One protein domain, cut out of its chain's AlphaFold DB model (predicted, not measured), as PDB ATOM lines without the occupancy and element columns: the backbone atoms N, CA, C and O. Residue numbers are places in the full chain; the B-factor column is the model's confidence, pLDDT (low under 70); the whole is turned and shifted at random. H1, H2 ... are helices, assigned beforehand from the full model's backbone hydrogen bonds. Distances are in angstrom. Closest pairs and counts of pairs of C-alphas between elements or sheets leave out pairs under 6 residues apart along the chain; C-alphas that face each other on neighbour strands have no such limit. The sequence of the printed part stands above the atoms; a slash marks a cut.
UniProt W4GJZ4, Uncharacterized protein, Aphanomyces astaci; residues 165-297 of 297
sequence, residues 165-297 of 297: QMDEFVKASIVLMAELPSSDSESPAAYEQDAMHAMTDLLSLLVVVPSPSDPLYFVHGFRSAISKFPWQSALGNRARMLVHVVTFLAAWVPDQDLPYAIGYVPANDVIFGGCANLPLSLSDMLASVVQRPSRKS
ATOM      1  N   GLN A 165     124.354 148.929 277.310       97.44
ATOM      2  CA  GLN A 165     124.402 150.360 277.000       97.44
ATOM      3  C   GLN A 165     125.762 150.748 276.410       97.44
ATOM      4  O   GLN A 165     125.825 151.543 275.479       97.44
ATOM      5  N   MET A 166     126.852 150.191 276.947       97.62
ATOM      6  CA  MET A 166     128.200 150.402 276.420       97.62
ATOM      7  C   MET A 166     128.276 149.975 274.947       97.62
ATOM      8  O   MET A 166     128.669 150.790 274.115       97.62
ATOM      9  N   ASP A 167     127.805 148.768 274.616       97.12
ATOM     10  CA  ASP A 167     127.758 148.254 273.244       97.12
ATOM     11  C   ASP A 167     126.980 149.184 272.306       97.12
ATOM     12  O   ASP A 167     127.431 149.469 271.195       97.12
ATOM     13  N   GLU A 168     125.809 149.659 272.739       97.44
ATOM     14  CA  GLU A 168     124.981 150.599 271.975       97.44
ATOM     15  C   GLU A 168     125.723 151.914 271.708       97.44
ATOM     16  O   GLU A 168     125.789 152.353 270.558       97.44
ATOM     17  N   PHE A 169     126.347 152.513 272.728       98.44
ATOM     18  CA  PHE A 169     127.091 153.764 272.565       98.44
ATOM     19  C   PHE A 169     128.348 153.606 271.707       98.44
ATOM     20  O   PHE A 169     128.640 154.497 270.906       98.44
ATOM     21  N   VAL A 170     129.081 152.493 271.816       98.25
ATOM     22  CA  VAL A 170     130.245 152.230 270.953       98.25
ATOM     23  C   VAL A 170     129.798 152.066 269.499       98.25
ATOM     24  O   VAL A 170     130.369 152.701 268.611       98.25
ATOM     25  N   LYS A 171     128.738 151.287 269.238       97.75
ATOM     26  CA  LYS A 171     128.175 151.124 267.884       97.75
ATOM     27  C   LYS A 171     127.711 152.456 267.311       97.75
ATOM     28  O   LYS A 171     128.079 152.789 266.187       97.75
ATOM     29  N   ALA A 172     126.955 153.231 268.085       97.69
ATOM     30  CA  ALA A 172     126.468 154.538 267.661       97.69
ATOM     31  C   ALA A 172     127.621 155.516 267.381       97.69
ATOM     32  O   ALA A 172     127.581 156.227 266.381       97.69
ATOM     33  N   SER A 173     128.689 155.488 268.185       98.25
ATOM     34  CA  SER A 173     129.896 156.296 267.955       98.25
ATOM     35  C   SER A 173     130.598 155.919 266.645       98.25
ATOM     36  O   SER A 173     130.978 156.795 265.874       98.25
ATOM     37  N   ILE A 174     130.726 154.621 266.344       98.06
ATOM     38  CA  ILE A 174     131.318 154.138 265.083       98.06
ATOM     39  C   ILE A 174     130.457 154.528 263.872       98.06
ATOM     40  O   ILE A 174     131.000 154.931 262.842       98.06
ATOM     41  N   VAL A 175     129.129 154.417 263.980       97.12
ATOM     42  CA  VAL A 175     128.198 154.835 262.918       97.12
ATOM     43  C   VAL A 175     128.319 156.335 262.674       97.12
ATOM     44  O   VAL A 175     128.575 156.747 261.546       97.12
ATOM     45  N   LEU A 176     128.255 157.140 263.735       96.38
ATOM     46  CA  LEU A 176     128.380 158.590 263.647       96.38
ATOM     47  C   LEU A 176     129.722 159.014 263.042       96.38
ATOM     48  O   LEU A 176     129.759 159.919 262.218       96.38
ATOM     49  N   MET A 177     130.814 158.325 263.387       95.44
ATOM     50  CA  MET A 177     132.136 158.547 262.796       95.44
ATOM     51  C   MET A 177     132.140 158.365 261.269       95.44
ATOM     52  O   MET A 177     132.816 159.115 260.567       95.44
ATOM     53  N   ALA A 178     131.390 157.388 260.751       93.75
ATOM     54  CA  ALA A 178     131.252 157.152 259.313       93.75
ATOM     55  C   ALA A 178     130.357 158.185 258.608       93.75
ATOM     56  O   ALA A 178     130.463 158.338 257.393       93.75
ATOM     57  N   GLU A 179     129.470 158.839 259.356       93.81
ATOM     58  CA  GLU A 179     128.484 159.808 258.869       93.81
ATOM     59  C   GLU A 179     128.930 161.265 259.058       93.81
ATOM     60  O   GLU A 179     128.212 162.180 258.651       93.81
ATOM     61  N   LEU A 180     130.103 161.503 259.662       92.81
ATOM     62  CA  LEU A 180     130.632 162.854 259.820       92.81
ATOM     63  C   LEU A 180     130.780 163.529 258.443       92.81
ATOM     64  O   LEU A 180     131.393 162.951 257.536       92.81
ATOM     65  N   PRO A 181     130.247 164.751 258.276       87.38
ATOM     66  CA  PRO A 181     130.315 165.462 257.010       87.38
ATOM     67  C   PRO A 181     131.747 165.904 256.687       87.38
ATOM     68  O   PRO A 181     132.598 166.057 257.566       87.38
ATOM     69  N   SER A 182     132.006 166.179 255.408       77.56
ATOM     70  CA  SER A 182     133.152 167.003 255.026       77.56
ATOM     71  C   SER A 182     132.923 168.423 255.535       77.56
ATOM     72  O   SER A 182     131.809 168.935 255.461       77.56
ATOM     73  N   SER A 183     133.962 169.065 256.065       73.81
ATOM     74  CA  SER A 183     133.821 170.433 256.558       73.81
ATOM     75  C   SER A 183     133.599 171.415 255.405       73.81
ATOM     76  O   SER A 183     134.513 171.625 254.610       73.81
ATOM     77  N   ASP A 184     132.433 172.061 255.380       66.81
ATOM     78  CA  ASP A 184     132.150 173.243 254.546       66.81
ATOM     79  C   ASP A 184     132.589 174.554 255.237       66.81
ATOM     80  O   ASP A 184     132.264 175.653 254.791       66.81
ATOM     81  N   SER A 185     133.286 174.451 256.376       67.31
ATOM     82  CA  SER A 185     133.676 175.604 257.189       67.31
ATOM     83  C   SER A 185     134.832 176.395 256.575       67.31
ATOM     84  O   SER A 185     135.605 175.885 255.767       67.31
ATOM     85  N   GLU A 186     135.022 177.627 257.051       68.50
ATOM     86  CA  GLU A 186     136.201 178.444 256.725       68.50
ATOM     87  C   GLU A 186     137.526 177.794 257.175       68.50
ATOM     88  O   GLU A 186     138.589 178.149 256.667       68.50
ATOM     89  N   SER A 187     137.484 176.818 258.097       82.75
ATOM     90  CA  SER A 187     138.668 176.123 258.624       82.75
ATOM     91  C   SER A 187     138.553 174.588 258.549       82.75
ATOM     92  O   SER A 187     138.559 173.895 259.571       82.75
ATOM     93  N   PRO A 188     138.539 174.001 257.337       83.50
ATOM     94  CA  PRO A 188     138.353 172.560 257.173       83.50
ATOM     95  C   PRO A 188     139.426 171.714 257.875       83.50
ATOM     96  O   PRO A 188     139.154 170.606 258.335       83.50
ATOM     97  N   ALA A 189     140.635 172.264 258.017       86.25
ATOM     98  CA  ALA A 189     141.732 171.620 258.728       86.25
ATOM     99  C   ALA A 189     141.501 171.498 260.239       86.25
ATOM    100  O   ALA A 189     141.863 170.473 260.814       86.25
ATOM    101  N   ALA A 190     140.896 172.508 260.871       88.62
ATOM    102  CA  ALA A 190     140.575 172.468 262.296       88.62
ATOM    103  C   ALA A 190     139.480 171.430 262.566       88.62
ATOM    104  O   ALA A 190     139.635 170.583 263.440       88.62
ATOM    105  N   TYR A 191     138.438 171.414 261.729       90.69
ATOM    106  CA  TYR A 191     137.372 170.416 261.816       90.69
ATOM    107  C   TYR A 191     137.898 168.982 261.668       90.69
ATOM    108  O   TYR A 191     137.555 168.105 262.460       90.69
ATOM    109  N   GLU A 192     138.753 168.725 260.673       91.12
ATOM    110  CA  GLU A 192     139.338 167.395 260.478       91.12
ATOM    111  C   GLU A 192     140.230 166.976 261.659       91.12
ATOM    112  O   GLU A 192     140.219 165.809 262.055       91.12
ATOM    113  N   GLN A 193     140.972 167.916 262.257       91.06
ATOM    114  CA  GLN A 193     141.743 167.658 263.476       91.06
ATOM    115  C   GLN A 193     140.837 167.320 264.662       91.06
ATOM    116  O   GLN A 193     141.077 166.322 265.340       91.06
ATOM    117  N   ASP A 194     139.771 168.088 264.883       92.69
ATOM    118  CA  ASP A 194     138.804 167.836 265.952       92.69
ATOM    119  C   ASP A 194     138.103 166.484 265.790       92.69
ATOM    120  O   ASP A 194     137.920 165.754 266.771       92.69
ATOM    121  N   ALA A 195     137.764 166.118 264.551       94.62
ATOM    122  CA  ALA A 195     137.232 164.804 264.226       94.62
ATOM    123  C   ALA A 195     138.258 163.716 264.572       94.62
ATOM    124  O   ALA A 195     137.941 162.811 265.339       94.62
ATOM    125  N   MET A 196     139.506 163.832 264.103       94.38
ATOM    126  CA  MET A 196     140.577 162.875 264.412       94.38
ATOM    127  C   MET A 196     140.806 162.726 265.925       94.38
ATOM    128  O   MET A 196     140.995 161.606 266.404       94.38
ATOM    129  N   HIS A 197     140.748 163.815 266.696       95.44
ATOM    130  CA  HIS A 197     140.840 163.766 268.156       95.44
ATOM    131  C   HIS A 197     139.682 162.976 268.778       95.44
ATOM    132  O   HIS A 197     139.925 162.112 269.620       95.44
ATOM    133  N   ALA A 198     138.444 163.207 268.332       97.44
ATOM    134  CA  ALA A 198     137.284 162.442 268.791       97.44
ATOM    135  C   ALA A 198     137.374 160.951 268.404       97.44
ATOM    136  O   ALA A 198     137.078 160.080 269.221       97.44
ATOM    137  N   MET A 199     137.849 160.638 267.193       97.69
ATOM    138  CA  MET A 199     138.086 159.256 266.749       97.69
ATOM    139  C   MET A 199     139.177 158.567 267.575       97.69
ATOM    140  O   MET A 199     139.044 157.397 267.926       97.69
ATOM    141  N   THR A 200     140.251 159.286 267.899       97.12
ATOM    142  CA  THR A 200     141.353 158.763 268.718       97.12
ATOM    143  C   THR A 200     140.890 158.484 270.146       97.12
ATOM    144  O   THR A 200     141.273 157.469 270.726       97.12
ATOM    145  N   ASP A 201     140.012 159.327 270.697       97.75
ATOM    146  CA  ASP A 201     139.404 159.084 272.005       97.75
ATOM    147  C   ASP A 201     138.556 157.801 272.009       97.75
ATOM    148  O   ASP A 201     138.695 156.968 272.909       97.75
ATOM    149  N   LEU A 202     137.750 157.583 270.965       98.06
ATOM    150  CA  LEU A 202     137.008 156.333 270.787       98.06
ATOM    151  C   LEU A 202     137.949 155.131 270.640       98.06
ATOM    152  O   LEU A 202     137.738 154.116 271.298       98.06
ATOM    153  N   LEU A 203     139.009 155.245 269.836       97.00
ATOM    154  CA  LEU A 203     139.999 154.179 269.657       97.00
ATOM    155  C   LEU A 203     140.682 153.801 270.977       97.00
ATOM    156  O   LEU A 203     140.902 152.619 271.230       97.00
ATOM    157  N   SER A 204     140.968 154.784 271.837       96.00
ATOM    158  CA  SER A 204     141.488 154.516 273.180       96.00
ATOM    159  C   SER A 204     140.483 153.707 274.008       96.00
ATOM    160  O   SER A 204     140.839 152.726 274.656       96.00
ATOM    161  N   LEU A 205     139.189 154.016 273.941       96.69
ATOM    162  CA  LEU A 205     138.191 153.211 274.638       96.69
ATOM    163  C   LEU A 205     138.171 151.759 274.120       96.69
ATOM    164  O   LEU A 205     138.086 150.833 274.926       96.69
ATOM    165  N   LEU A 206     138.316 151.547 272.807       95.81
ATOM    166  CA  LEU A 206     138.294 150.206 272.207       95.81
ATOM    167  C   LEU A 206     139.400 149.271 272.721       95.81
ATOM    168  O   LEU A 206     139.258 148.062 272.569       95.81
ATOM    169  N   VAL A 207     140.471 149.794 273.336       93.56
ATOM    170  CA  VAL A 207     141.559 148.963 273.894       93.56
ATOM    171  C   VAL A 207     141.019 148.012 274.953       93.56
ATOM    172  O   VAL A 207     141.458 146.871 275.021       93.56
ATOM    173  N   VAL A 208     140.056 148.480 275.748       94.12
ATOM    174  CA  VAL A 208     139.562 147.801 276.955       94.12
ATOM    175  C   VAL A 208     138.087 147.414 276.872       94.12
ATOM    176  O   VAL A 208     137.538 146.853 277.819       94.12
ATOM    177  N   VAL A 209     137.413 147.736 275.767       94.69
ATOM    178  CA  VAL A 209     136.002 147.391 275.587       94.69
ATOM    179  C   VAL A 209     135.866 145.895 275.298       94.69
ATOM    180  O   VAL A 209     136.454 145.415 274.326       94.69
ATOM    181  N   PRO A 210     135.054 145.157 276.076       93.75
ATOM    182  CA  PRO A 210     134.736 143.777 275.753       93.75
ATOM    183  C   PRO A 210     133.910 143.726 274.468       93.75
ATOM    184  O   PRO A 210     132.953 144.478 274.296       93.75
ATOM    185  N   SER A 211     134.277 142.840 273.554       90.94
ATOM    186  CA  SER A 211     133.564 142.629 272.298       90.94
ATOM    187  C   SER A 211     132.587 141.453 272.398       90.94
ATOM    188  O   SER A 211     132.858 140.491 273.114       90.94
ATOM    189  N   PRO A 212     131.445 141.499 271.684       86.31
ATOM    190  CA  PRO A 212     130.355 140.549 271.901       86.31
ATOM    191  C   PRO A 212     130.651 139.127 271.401       86.31
ATOM    192  O   PRO A 212     130.217 138.164 272.025       86.31
ATOM    193  N   SER A 213     131.346 138.978 270.269       83.56
ATOM    194  CA  SER A 213     131.558 137.667 269.626       83.56
ATOM    195  C   SER A 213     132.944 137.475 269.013       83.56
ATOM    196  O   SER A 213     133.466 136.368 269.021       83.56
ATOM    197  N   ASP A 214     133.520 138.540 268.460       88.00
ATOM    198  CA  ASP A 214     134.838 138.557 267.825       88.00
ATOM    199  C   ASP A 214     135.694 139.622 268.529       88.00
ATOM    200  O   ASP A 214     135.196 140.742 268.693       88.00
ATOM    201  N   PRO A 215     136.940 139.322 268.949       86.75
ATOM    202  CA  PRO A 215     137.811 140.279 269.635       86.75
ATOM    203  C   PRO A 215     138.012 141.592 268.867       86.75
ATOM    204  O   PRO A 215     138.202 142.636 269.485       86.75
ATOM    205  N   LEU A 216     137.945 141.566 267.531       90.38
ATOM    206  CA  LEU A 216     138.132 142.749 266.687       90.38
ATOM    207  C   LEU A 216     136.823 143.329 266.136       90.38
ATOM    208  O   LEU A 216     136.869 144.224 265.289       90.38
ATOM    209  N   TYR A 217     135.660 142.914 266.650       93.62
ATOM    210  CA  TYR A 217     134.347 143.345 266.157       93.62
ATOM    211  C   TYR A 217     134.228 144.875 266.024       93.62
ATOM    212  O   TYR A 217     133.915 145.402 264.951       93.62
ATOM    213  N   PHE A 218     134.524 145.611 267.100       95.69
ATOM    214  CA  PHE A 218     134.468 147.075 267.077       95.69
ATOM    215  C   PHE A 218     135.595 147.692 266.248       95.69
ATOM    216  O   PHE A 218     135.384 148.712 265.595       95.69
ATOM    217  N   VAL A 219     136.768 147.055 266.211       93.88
ATOM    218  CA  VAL A 219     137.934 147.516 265.442       93.88
ATOM    219  C   VAL A 219     137.649 147.454 263.940       93.88
ATOM    220  O   VAL A 219     137.974 148.385 263.204       93.88
ATOM    221  N   HIS A 220     136.962 146.409 263.476       94.19
ATOM    222  CA  HIS A 220     136.497 146.298 262.096       94.19
ATOM    223  C   HIS A 220     135.509 147.410 261.729       94.19
ATOM    224  O   HIS A 220     135.663 148.049 260.681       94.19
ATOM    225  N   GLY A 221     134.538 147.688 262.606       95.69
ATOM    226  CA  GLY A 221     133.618 148.814 262.443       95.69
ATOM    227  C   GLY A 221     134.356 150.152 262.375       95.69
ATOM    228  O   GLY A 221     134.151 150.932 261.443       95.69
ATOM    229  N   PHE A 222     135.285 150.377 263.304       96.62
ATOM    230  CA  PHE A 222     136.108 151.579 263.382       96.62
ATOM    231  C   PHE A 222     136.955 151.784 262.114       96.62
ATOM    232  O   PHE A 222     136.934 152.859 261.512       96.62
ATOM    233  N   ARG A 223     137.631 150.736 261.621       95.00
ATOM    234  CA  ARG A 223     138.402 150.778 260.365       95.00
ATOM    235  C   ARG A 223     137.513 151.103 259.162       95.00
ATOM    236  O   ARG A 223     137.900 151.899 258.303       95.00
ATOM    237  N   SER A 224     136.330 150.491 259.083       95.06
ATOM    238  CA  SER A 224     135.367 150.778 258.015       95.06
ATOM    239  C   SER A 224     134.948 152.248 258.040       95.06
ATOM    240  O   SER A 224     134.960 152.910 257.003       95.06
ATOM    241  N   ALA A 225     134.663 152.789 259.220       96.06
ATOM    242  CA  ALA A 225     134.279 154.181 259.389       96.06
ATOM    243  C   ALA A 225     135.422 155.165 259.051       96.06
ATOM    244  O   ALA A 225     135.172 156.124 258.322       96.06
ATOM    245  N   ILE A 226     136.689 154.872 259.402       94.69
ATOM    246  CA  ILE A 226     137.852 155.645 258.909       94.69
ATOM    247  C   ILE A 226     137.857 155.701 257.380       94.69
ATOM    248  O   ILE A 226     138.166 156.736 256.802       94.69
ATOM    249  N   SER A 227     137.548 154.599 256.691       91.94
ATOM    250  CA  SER A 227     137.581 154.584 255.223       91.94
ATOM    251  C   SER A 227     136.479 155.423 254.565       91.94
ATOM    252  O   SER A 227     136.663 155.849 253.426       91.94
ATOM    253  N   LYS A 228     135.366 155.648 255.276       93.88
ATOM    254  CA  LYS A 228     134.201 156.415 254.815       93.88
ATOM    255  C   LYS A 228     134.317 157.906 255.117       93.88
ATOM    256  O   LYS A 228     133.760 158.702 254.369       93.88
ATOM    257  N   PHE A 229     135.043 158.272 256.174       92.50
ATOM    258  CA  PHE A 229     135.258 159.670 256.521       92.50
ATOM    259  C   PHE A 229     135.918 160.431 255.349       92.50
ATOM    260  O   PHE A 229     136.900 159.936 254.776       92.50
ATOM    261  N   PRO A 230     135.411 161.618 254.970       90.38
ATOM    262  CA  PRO A 230     135.876 162.367 253.804       90.38
ATOM    263  C   PRO A 230     137.190 163.117 254.082       90.38
ATOM    264  O   PRO A 230     137.233 164.344 254.145       90.38
ATOM    265  N   TRP A 231     138.280 162.365 254.241       89.31
ATOM    266  CA  TRP A 231     139.616 162.900 254.517       89.31
ATOM    267  C   TRP A 231     140.130 163.843 253.428       89.31
ATOM    268  O   TRP A 231     140.120 163.513 252.238       89.31
ATOM    269  N   GLN A 232     140.743 164.942 253.852       84.38
ATOM    270  CA  GLN A 232     141.457 165.865 252.985       84.38
ATOM    271  C   GLN A 232     142.915 165.430 252.828       84.38
ATOM    272  O   GLN A 232     143.700 165.360 253.776       84.38
ATOM    273  N   SER A 233     143.307 165.139 251.588       72.62
ATOM    274  CA  SER A 233     144.625 164.578 251.260       72.62
ATOM    275  C   SER A 233     145.801 165.463 251.688       72.62
ATOM    276  O   SER A 233     146.848 164.931 252.053       72.62
ATOM    277  N   ALA A 234     145.628 166.789 251.687       75.31
ATOM    278  CA  ALA A 234     146.679 167.754 252.006       75.31
ATOM    279  C   ALA A 234     147.148 167.701 253.471       75.31
ATOM    280  O   ALA A 234     148.289 168.052 253.760       75.31
ATOM    281  N   LEU A 235     146.292 167.255 254.395       74.62
ATOM    282  CA  LEU A 235     146.570 167.321 255.833       74.62
ATOM    283  C   LEU A 235     147.234 166.055 256.380       74.62
ATOM    284  O   LEU A 235     147.778 166.060 257.484       74.62
ATOM    285  N   GLY A 236     147.181 164.951 255.630       85.56
ATOM    286  CA  GLY A 236     147.751 163.672 256.051       85.56
ATOM    287  C   GLY A 236     147.113 163.071 257.313       85.56
ATOM    288  O   GLY A 236     147.619 162.063 257.808       85.56
ATOM    289  N   ASN A 237     146.006 163.622 257.834       89.06
ATOM    290  CA  ASN A 237     145.393 163.128 259.071       89.06
ATOM    291  C   ASN A 237     144.839 161.711 258.911       89.06
ATOM    292  O   ASN A 237     144.900 160.936 259.855       89.06
ATOM    293  N   ARG A 238     144.436 161.306 257.697       90.88
ATOM    294  CA  ARG A 238     144.111 159.900 257.416       90.88
ATOM    295  C   ARG A 238     145.278 158.973 257.745       90.88
ATOM    296  O   ARG A 238     145.088 157.937 258.372       90.88
ATOM    297  N   ALA A 239     146.483 159.332 257.304       90.44
ATOM    298  CA  ALA A 239     147.675 158.536 257.569       90.44
ATOM    299  C   ALA A 239     148.008 158.540 259.066       90.44
ATOM    300  O   ALA A 239     148.302 157.485 259.617       90.44
ATOM    301  N   ARG A 240     147.879 159.690 259.741       92.44
ATOM    302  CA  ARG A 240     148.042 159.793 261.203       92.44
ATOM    303  C   ARG A 240     147.042 158.914 261.958       92.44
ATOM    304  O   ARG A 240     147.434 158.193 262.866       92.44
ATOM    305  N   MET A 241     145.781 158.896 261.535       94.12
ATOM    306  CA  MET A 241     144.752 158.036 262.116       94.12
ATOM    307  C   MET A 241     145.086 156.551 261.927       94.12
ATOM    308  O   MET A 241     144.962 155.767 262.863       94.12
ATOM    309  N   LEU A 242     145.584 156.152 260.752       93.06
ATOM    310  CA  LEU A 242     146.062 154.780 260.529       93.06
ATOM    311  C   LEU A 242     147.274 154.438 261.411       93.06
ATOM    312  O   LEU A 242     147.344 153.324 261.921       93.06
ATOM    313  N   VAL A 243     148.188 155.385 261.651       93.81
ATOM    314  CA  VAL A 243     149.291 155.205 262.614       93.81
ATOM    315  C   VAL A 243     148.749 154.978 264.027       93.81
ATOM    316  O   VAL A 243     149.204 154.055 264.694       93.81
ATOM    317  N   HIS A 244     147.731 155.725 264.464       94.69
ATOM    318  CA  HIS A 244     147.077 155.472 265.751       94.69
ATOM    319  C   HIS A 244     146.438 154.077 265.825       94.69
ATOM    320  O   HIS A 244     146.522 153.435 266.870       94.69
ATOM    321  N   VAL A 245     145.863 153.565 264.729       94.12
ATOM    322  CA  VAL A 245     145.366 152.176 264.669       94.12
ATOM    323  C   VAL A 245     146.507 151.168 264.823       94.12
ATOM    324  O   VAL A 245     146.347 150.183 265.536       94.12
ATOM    325  N   VAL A 246     147.674 151.414 264.220       92.50
ATOM    326  CA  VAL A 246     148.862 150.569 264.440       92.50
ATOM    327  C   VAL A 246     149.282 150.591 265.909       92.50
ATOM    328  O   VAL A 246     149.538 149.534 266.477       92.50
ATOM    329  N   THR A 247     149.309 151.765 266.548       91.25
ATOM    330  CA  THR A 247     149.621 151.887 267.981       91.25
ATOM    331  C   THR A 247     148.610 151.140 268.853       91.25
ATOM    332  O   THR A 247     149.010 150.468 269.796       91.25
ATOM    333  N   PHE A 248     147.320 151.210 268.517       91.69
ATOM    334  CA  PHE A 248     146.266 150.435 269.172       91.69
ATOM    335  C   PHE A 248     146.518 148.925 269.059       91.69
ATOM    336  O   PHE A 248     146.514 148.231 270.069       91.69
ATOM    337  N   LEU A 249     146.795 148.417 267.852       89.75
ATOM    338  CA  LEU A 249     147.047 146.986 267.640       89.75
ATOM    339  C   LEU A 249     148.313 146.520 268.365       89.75
ATOM    340  O   LEU A 249     148.340 145.422 268.906       89.75
ATOM    341  N   ALA A 250     149.341 147.368 268.416       87.88
ATOM    342  CA  ALA A 250     150.574 147.086 269.141       87.88
ATOM    343  C   ALA A 250     150.391 147.066 270.668       87.88
ATOM    344  O   ALA A 250     151.218 146.479 271.357       87.88
ATOM    345  N   ALA A 251     149.331 147.687 271.202       86.31
ATOM    346  CA  ALA A 251     149.007 147.619 272.626       86.31
ATOM    347  C   ALA A 251     148.422 146.257 273.037       86.31
ATOM    348  O   ALA A 251     148.413 145.932 274.219       86.31
ATOM    349  N   TRP A 252     147.933 145.467 272.078       84.56
ATOM    350  CA  TRP A 252     147.433 144.113 272.298       84.56
ATOM    351  C   TRP A 252     148.535 143.096 272.005       84.56
ATOM    352  O   TRP A 252     148.542 142.424 270.970       84.56
ATOM    353  N   VAL A 253     149.501 143.008 272.916       79.00
ATOM    354  CA  VAL A 253     150.552 141.990 272.849       79.00
ATOM    355  C   VAL A 253     150.020 140.700 273.483       79.00
ATOM    356  O   VAL A 253     149.554 140.747 274.621       79.00
ATOM    357  N   PRO A 254     150.071 139.547 272.784       75.19
ATOM    358  CA  PRO A 254     149.696 138.268 273.377       75.19
ATOM    359  C   PRO A 254     150.453 138.013 274.685       75.19
ATOM    360  O   PRO A 254     151.645 138.311 274.777       75.19
ATOM    361  N   ASP A 255     149.754 137.460 275.674       76.06
ATOM    362  CA  ASP A 255     150.296 137.124 276.997       76.06
ATOM    363  C   ASP A 255     150.833 138.321 277.812       76.06
ATOM    364  O   ASP A 255     151.620 138.138 278.744       76.06
ATOM    365  N   GLN A 256     150.411 139.549 277.487       83.62
ATOM    366  CA  GLN A 256     150.684 140.746 278.285       83.62
ATOM    367  C   GLN A 256     149.393 141.456 278.685       83.62
ATOM    368  O   GLN A 256     148.413 141.458 277.940       83.62
ATOM    369  N   ASP A 257     149.427 142.094 279.852       85.25
ATOM    370  CA  ASP A 257     148.327 142.927 280.322       85.25
ATOM    371  C   ASP A 257     148.150 144.152 279.412       85.25
ATOM    372  O   ASP A 257     149.122 144.776 278.967       85.25
ATOM    373  N   LEU A 258     146.895 144.540 279.183       90.56
ATOM    374  CA  LEU A 258     146.578 145.794 278.505       90.56
ATOM    375  C   LEU A 258     147.137 147.010 279.264       90.56
ATOM    376  O   LEU A 258     147.232 147.002 280.494       90.56
ATOM    377  N   PRO A 259     147.435 148.121 278.561       92.19
ATOM    378  CA  PRO A 259     148.069 149.294 279.169       92.19
ATOM    379  C   PRO A 259     147.225 149.988 280.253       92.19
ATOM    380  O   PRO A 259     147.748 150.812 281.001       92.19
ATOM    381  N   TYR A 260     145.920 149.715 280.321       93.75
ATOM    382  CA  TYR A 260     145.010 150.205 281.357       93.75
ATOM    383  C   TYR A 260     143.739 149.353 281.405       93.75
ATOM    384  O   TYR A 260     143.483 148.542 280.521       93.75
ATOM    385  N   ALA A 261     142.911 149.594 282.423       92.94
ATOM    386  CA  ALA A 261     141.580 149.017 282.582       92.94
ATOM    387  C   ALA A 261     140.568 150.101 282.982       92.94
ATOM    388  O   ALA A 261     140.934 151.133 283.550       92.94
ATOM    389  N   ILE A 262     139.283 149.869 282.698       92.88
ATOM    390  CA  ILE A 262     138.187 150.755 283.109       92.88
ATOM    391  C   ILE A 262     137.180 149.959 283.939       92.88
ATOM    392  O   ILE A 262     136.534 149.032 283.451       92.88
ATOM    393  N   GLY A 263     137.011 150.366 285.198       87.50
ATOM    394  CA  GLY A 263     136.122 149.690 286.139       87.50
ATOM    395  C   GLY A 263     136.576 148.263 286.452       87.50
ATOM    396  O   GLY A 263     137.768 147.979 286.528       87.50
ATOM    397  N   TYR A 264     135.607 147.369 286.645       88.00
ATOM    398  CA  TYR A 264     135.826 145.961 286.999       88.00
ATOM    399  C   TYR A 264     135.287 145.025 285.909       88.00
ATOM    400  O   TYR A 264     134.606 144.042 286.208       88.00
ATOM    401  N   VAL A 265     135.476 145.396 284.642       91.50
ATOM    402  CA  VAL A 265     135.015 144.623 283.483       91.50
ATOM    403  C   VAL A 265     136.229 143.977 282.815       91.50
ATOM    404  O   VAL A 265     137.165 144.704 282.485       91.50
ATOM    405  N   PRO A 266     136.237 142.646 282.606       91.12
ATOM    406  CA  PRO A 266     137.287 141.988 281.835       91.12
ATOM    407  C   PRO A 266     137.291 142.516 280.400       91.12
ATOM    408  O   PRO A 266     136.236 142.567 279.766       91.12
ATOM    409  N   ALA A 267     138.459 142.904 279.899       92.00
ATOM    410  CA  ALA A 267     138.635 143.322 278.516       92.00
ATOM    411  C   ALA A 267     138.913 142.110 277.607       92.00
ATOM    412  O   ALA A 267     138.871 140.951 278.029       92.00
ATOM    413  N   ASN A 268     139.129 142.374 276.320       89.25
ATOM    414  CA  ASN A 268     139.268 141.332 275.308       89.25
ATOM    415  C   ASN A 268     140.530 140.473 275.454       89.25
ATOM    416  O   ASN A 268     140.505 139.314 275.053       89.25
ATOM    417  N   ASP A 269     141.594 141.001 276.051       86.00
ATOM    418  CA  ASP A 269     142.781 140.239 276.452       86.00
ATOM    419  C   ASP A 269     142.432 139.116 277.440       86.00
ATOM    420  O   ASP A 269     142.924 138.003 277.307       86.00
ATOM    421  N   VAL A 270     141.511 139.354 278.375       88.88
ATOM    422  CA  VAL A 270     141.046 138.332 279.322       88.88
ATOM    423  C   VAL A 270     139.977 137.435 278.695       88.88
ATOM    424  O   VAL A 270     140.026 136.215 278.842       88.88
ATOM    425  N   ILE A 271     139.005 138.019 277.983       87.88
ATOM    426  CA  ILE A 271     137.875 137.274 277.395       87.88
ATOM    427  C   ILE A 271     138.350 136.335 276.277       87.88
ATOM    428  O   ILE A 271     137.870 135.206 276.173       87.88
ATOM    429  N   PHE A 272     139.291 136.794 275.450       85.56
ATOM    430  CA  PHE A 272     139.785 136.088 274.269       85.56
ATOM    431  C   PHE A 272     141.266 135.694 274.366       85.56
ATOM    432  O   PHE A 272     141.789 135.149 273.398       85.56
ATOM    433  N   GLY A 273     141.945 135.900 275.500       77.00
ATOM    434  CA  GLY A 273     143.382 135.613 275.649       77.00
ATOM    435  C   GLY A 273     143.776 134.161 275.387       77.00
ATOM    436  O   GLY A 273     144.846 133.893 274.859       77.00
ATOM    437  N   GLY A 274     142.879 133.209 275.663       75.31
ATOM    438  CA  GLY A 274     143.083 131.795 275.324       75.31
ATOM    439  C   GLY A 274     142.789 131.436 273.860       75.31
ATOM    440  O   GLY A 274     142.886 130.269 273.480       75.31
ATOM    441  N   CYS A 275     142.368 132.395 273.032       79.69
ATOM    442  CA  CYS A 275     141.968 132.135 271.656       79.69
ATOM    443  C   CYS A 275     143.197 132.072 270.739       79.69
ATOM    444  O   CYS A 275     143.805 133.091 270.422       79.69
ATOM    445  N   ALA A 276     143.514 130.875 270.237       76.38
ATOM    446  CA  ALA A 276     144.665 130.639 269.358       76.38
ATOM    447  C   ALA A 276     144.672 131.496 268.073       76.38
ATOM    448  O   ALA A 276     145.726 131.715 267.480       76.38
ATOM    449  N   ASN A 277     143.508 131.997 267.649       80.25
ATOM    450  CA  ASN A 277     143.370 132.799 266.435       80.25
ATOM    451  C   ASN A 277     143.589 134.301 266.668       80.25
ATOM    452  O   ASN A 277     143.804 135.023 265.699       80.25
ATOM    453  N   LEU A 278     143.562 134.783 267.917       81.75
ATOM    454  CA  LEU A 278     143.685 136.210 268.226       81.75
ATOM    455  C   LEU A 278     144.990 136.833 267.678       81.75
ATOM    456  O   LEU A 278     144.901 137.877 267.026       81.75
ATOM    457  N   PRO A 279     146.179 136.206 267.827       84.44
ATOM    458  CA  PRO A 279     147.414 136.745 267.252       84.44
ATOM    459  C   PRO A 279     147.374 136.841 265.720       84.44
ATOM    460  O   PRO A 279     147.864 137.814 265.145       84.44
ATOM    461  N   LEU A 280     146.758 135.857 265.053       86.69
ATOM    462  CA  LEU A 280     146.596 135.856 263.596       86.69
ATOM    463  C   LEU A 280     145.659 136.984 263.153       86.69
ATOM    464  O   LEU A 280     146.019 137.761 262.274       86.69
ATOM    465  N   SER A 281     144.511 137.145 263.815       87.75
ATOM    466  CA  SER A 281     143.557 138.220 263.521       87.75
ATOM    467  C   SER A 281     144.165 139.614 263.716       87.75
ATOM    468  O   SER A 281     143.938 140.506 262.895       87.75
ATOM    469  N   LEU A 282     144.977 139.809 264.762       88.44
ATOM    470  CA  LEU A 282     145.713 141.057 264.992       88.44
ATOM    471  C   LEU A 282     146.741 141.323 263.887       88.44
ATOM    472  O   LEU A 282     146.810 142.441 263.369       88.44
ATOM    473  N   SER A 283     147.496 140.297 263.486       88.38
ATOM    474  CA  SER A 283     148.466 140.382 262.388       88.38
ATOM    475  C   SER A 283     147.792 140.713 261.053       88.38
ATOM    476  O   SER A 283     148.257 141.598 260.332       88.38
ATOM    477  N   ASP A 284     146.670 140.069 260.736       90.25
ATOM    478  CA  ASP A 284     145.904 140.327 259.514       90.25
ATOM    479  C   ASP A 284     145.340 141.753 259.498       90.25
ATOM    480  O   ASP A 284     145.426 142.462 258.487       90.25
ATOM    481  N   MET A 285     144.812 142.223 260.634       90.44
ATOM    482  CA  MET A 285     144.343 143.598 260.774       90.44
ATOM    483  C   MET A 285     145.495 144.593 260.579       90.44
ATOM    484  O   MET A 285     145.338 145.540 259.803       90.44
ATOM    485  N   LEU A 286     146.657 144.352 261.195       90.19
ATOM    486  CA  LEU A 286     147.854 145.183 261.050       90.19
ATOM    487  C   LEU A 286     148.338 145.228 259.593       90.19
ATOM    488  O   LEU A 286     148.547 146.312 259.042       90.19
ATOM    489  N   ALA A 287     148.442 144.071 258.936       89.56
ATOM    490  CA  ALA A 287     148.812 143.980 257.527       89.56
ATOM    491  C   ALA A 287     147.842 144.778 256.643       89.56
ATOM    492  O   ALA A 287     148.271 145.521 255.760       89.56
ATOM    493  N   SER A 288     146.539 144.710 256.929       88.44
ATOM    494  CA  SER A 288     145.508 145.445 256.187       88.44
ATOM    495  C   SER A 288     145.561 146.974 256.361       88.44
ATOM    496  O   SER A 288     144.961 147.703 255.564       88.44
ATOM    497  N   VAL A 289     146.219 147.465 257.417       86.31
ATOM    498  CA  VAL A 289     146.440 148.897 257.680       86.31
ATOM    499  C   VAL A 289     147.700 149.386 256.964       86.31
ATOM    500  O   VAL A 289     147.704 150.483 256.408       86.31
ATOM    501  N   VAL A 290     148.754 148.563 256.942       82.31
ATOM    502  CA  VAL A 290     150.043 148.886 256.311       82.31
ATOM    503  C   VAL A 290     149.981 148.772 254.783       82.31
ATOM    504  O   VAL A 290     150.603 149.565 254.071       82.31
ATOM    505  N   GLN A 291     149.226 147.809 254.249       74.69
ATOM    506  CA  GLN A 291     149.080 147.636 252.806       74.69
ATOM    507  C   GLN A 291     148.279 148.801 252.204       74.69
ATOM    508  O   GLN A 291     147.108 149.015 252.519       74.69
ATOM    509  N   ARG A 292     148.907 149.562 251.291       55.66
ATOM    510  CA  ARG A 292     148.199 150.559 250.470       55.66
ATOM    511  C   ARG A 292     147.059 149.857 249.724       55.66
ATOM    512  O   ARG A 292     147.329 148.836 249.092       55.66
ATOM    513  N   PRO A 293     145.834 150.414 249.682       51.22
ATOM    514  CA  PRO A 293     144.866 149.967 248.694       51.22
ATOM    515  C   PRO A 293     145.510 150.153 247.319       51.22
ATOM    516  O   PRO A 293     145.922 151.260 246.958       51.22
ATOM    517  N   SER A 294     145.664 149.050 246.587       41.50
ATOM    518  CA  SER A 294     146.098 149.051 245.195       41.50
ATOM    519  C   SER A 294     145.282 150.103 244.451       41.50
ATOM    520  O   SER A 294     144.049 150.032 244.454       41.50
ATOM    521  N   ARG A 295     145.956 151.109 243.874       38.62
ATOM    522  CA  ARG A 295     145.320 152.087 242.983       38.62
ATOM    523  C   ARG A 295     144.564 151.276 241.934       38.62
ATOM    524  O   ARG A 295     145.201 150.606 241.128       38.62
ATOM    525  N   LYS A 296     143.231 151.288 241.987       38.47
ATOM    526  CA  LYS A 296     142.435 150.862 240.839       38.47
ATOM    527  C   LYS A 296     142.775 151.859 239.733       38.47
ATOM    528  O   LYS A 296     142.507 153.048 239.901       38.47
ATOM    529  N   SER A 297     143.515 151.374 238.739       36.34
ATOM    530  CA  SER A 297     143.792 152.050 237.470       36.34
ATOM    531  C   SER A 297     142.498 152.351 236.737       36.34
ATOM    532  O   SER A 297     141.637 151.439 236.755       36.34
TER     533      SER A 297
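This is residues 165 to 297 of the 297 residues of an uncharacterized protein of Aphanomyces astaci (UniProt W4GJZ4). Four helices, H1 to H4, make an up-and-down bundle, with H6 packed along the outside of H4 at a shallow tilt. The long link of residues 251 to 267 and short H5 lie at one end of this group, while residues 291 to 297 stick out as a free tail. The printed part has 133 residues with six named helices, H1 to H6 in chain order, and no named strand; the class is all helix. It is compact, with a radius of gyration of the C-alphas of 15.6 A and spans of 49 by 37 by 22 A.

H1, residues 165 to 179, begins at C-alpha 165 (124.402, 150.360, 277.000) and is 20.8 A long. H2, residues 188 to 206, is the longest at 26.9 A. H3 is residues 217 to 228, 17.3 A, and H4 residues 237 to 250, 19.6 A. H5, residues 268 to 272, spans 5.4 A. H6, residues 278 to 290, spans 18.5 A and ends at C-alpha 290 (150.043, 148.886, 256.311).

In the bundle each helix runs against the one before it. H1 touches H3, the C-alphas of Ala 178 and Ala 225 being closest at 4.2 A. The hairpin H1 and H2 only just touches, with 3 pairs of C-alphas within 8 A, the closest Met 177 and Met 199 at 7.2 A, and H2 takes part with residues 199 to 202 alone. H2 touches H4, closest at the C-alphas of Met 196 and Met 241, 6.8 A. H4 touches H6, opposite ways at 20 degrees, a shallow tilt, closest at the C-alphas of Val 246 and Leu 286, 6.4 A. H5 touches no helix. In all six helices every O i to N i+4 pair is within hydrogen-bond range.

The C-alphas of Glu 186 and Gly 274 are farthest apart, 50.7 A. The printed part has no cut, and H4 to H5 is the long link. Confidence is under 70 at residues 184 to 186 and 292 to 297.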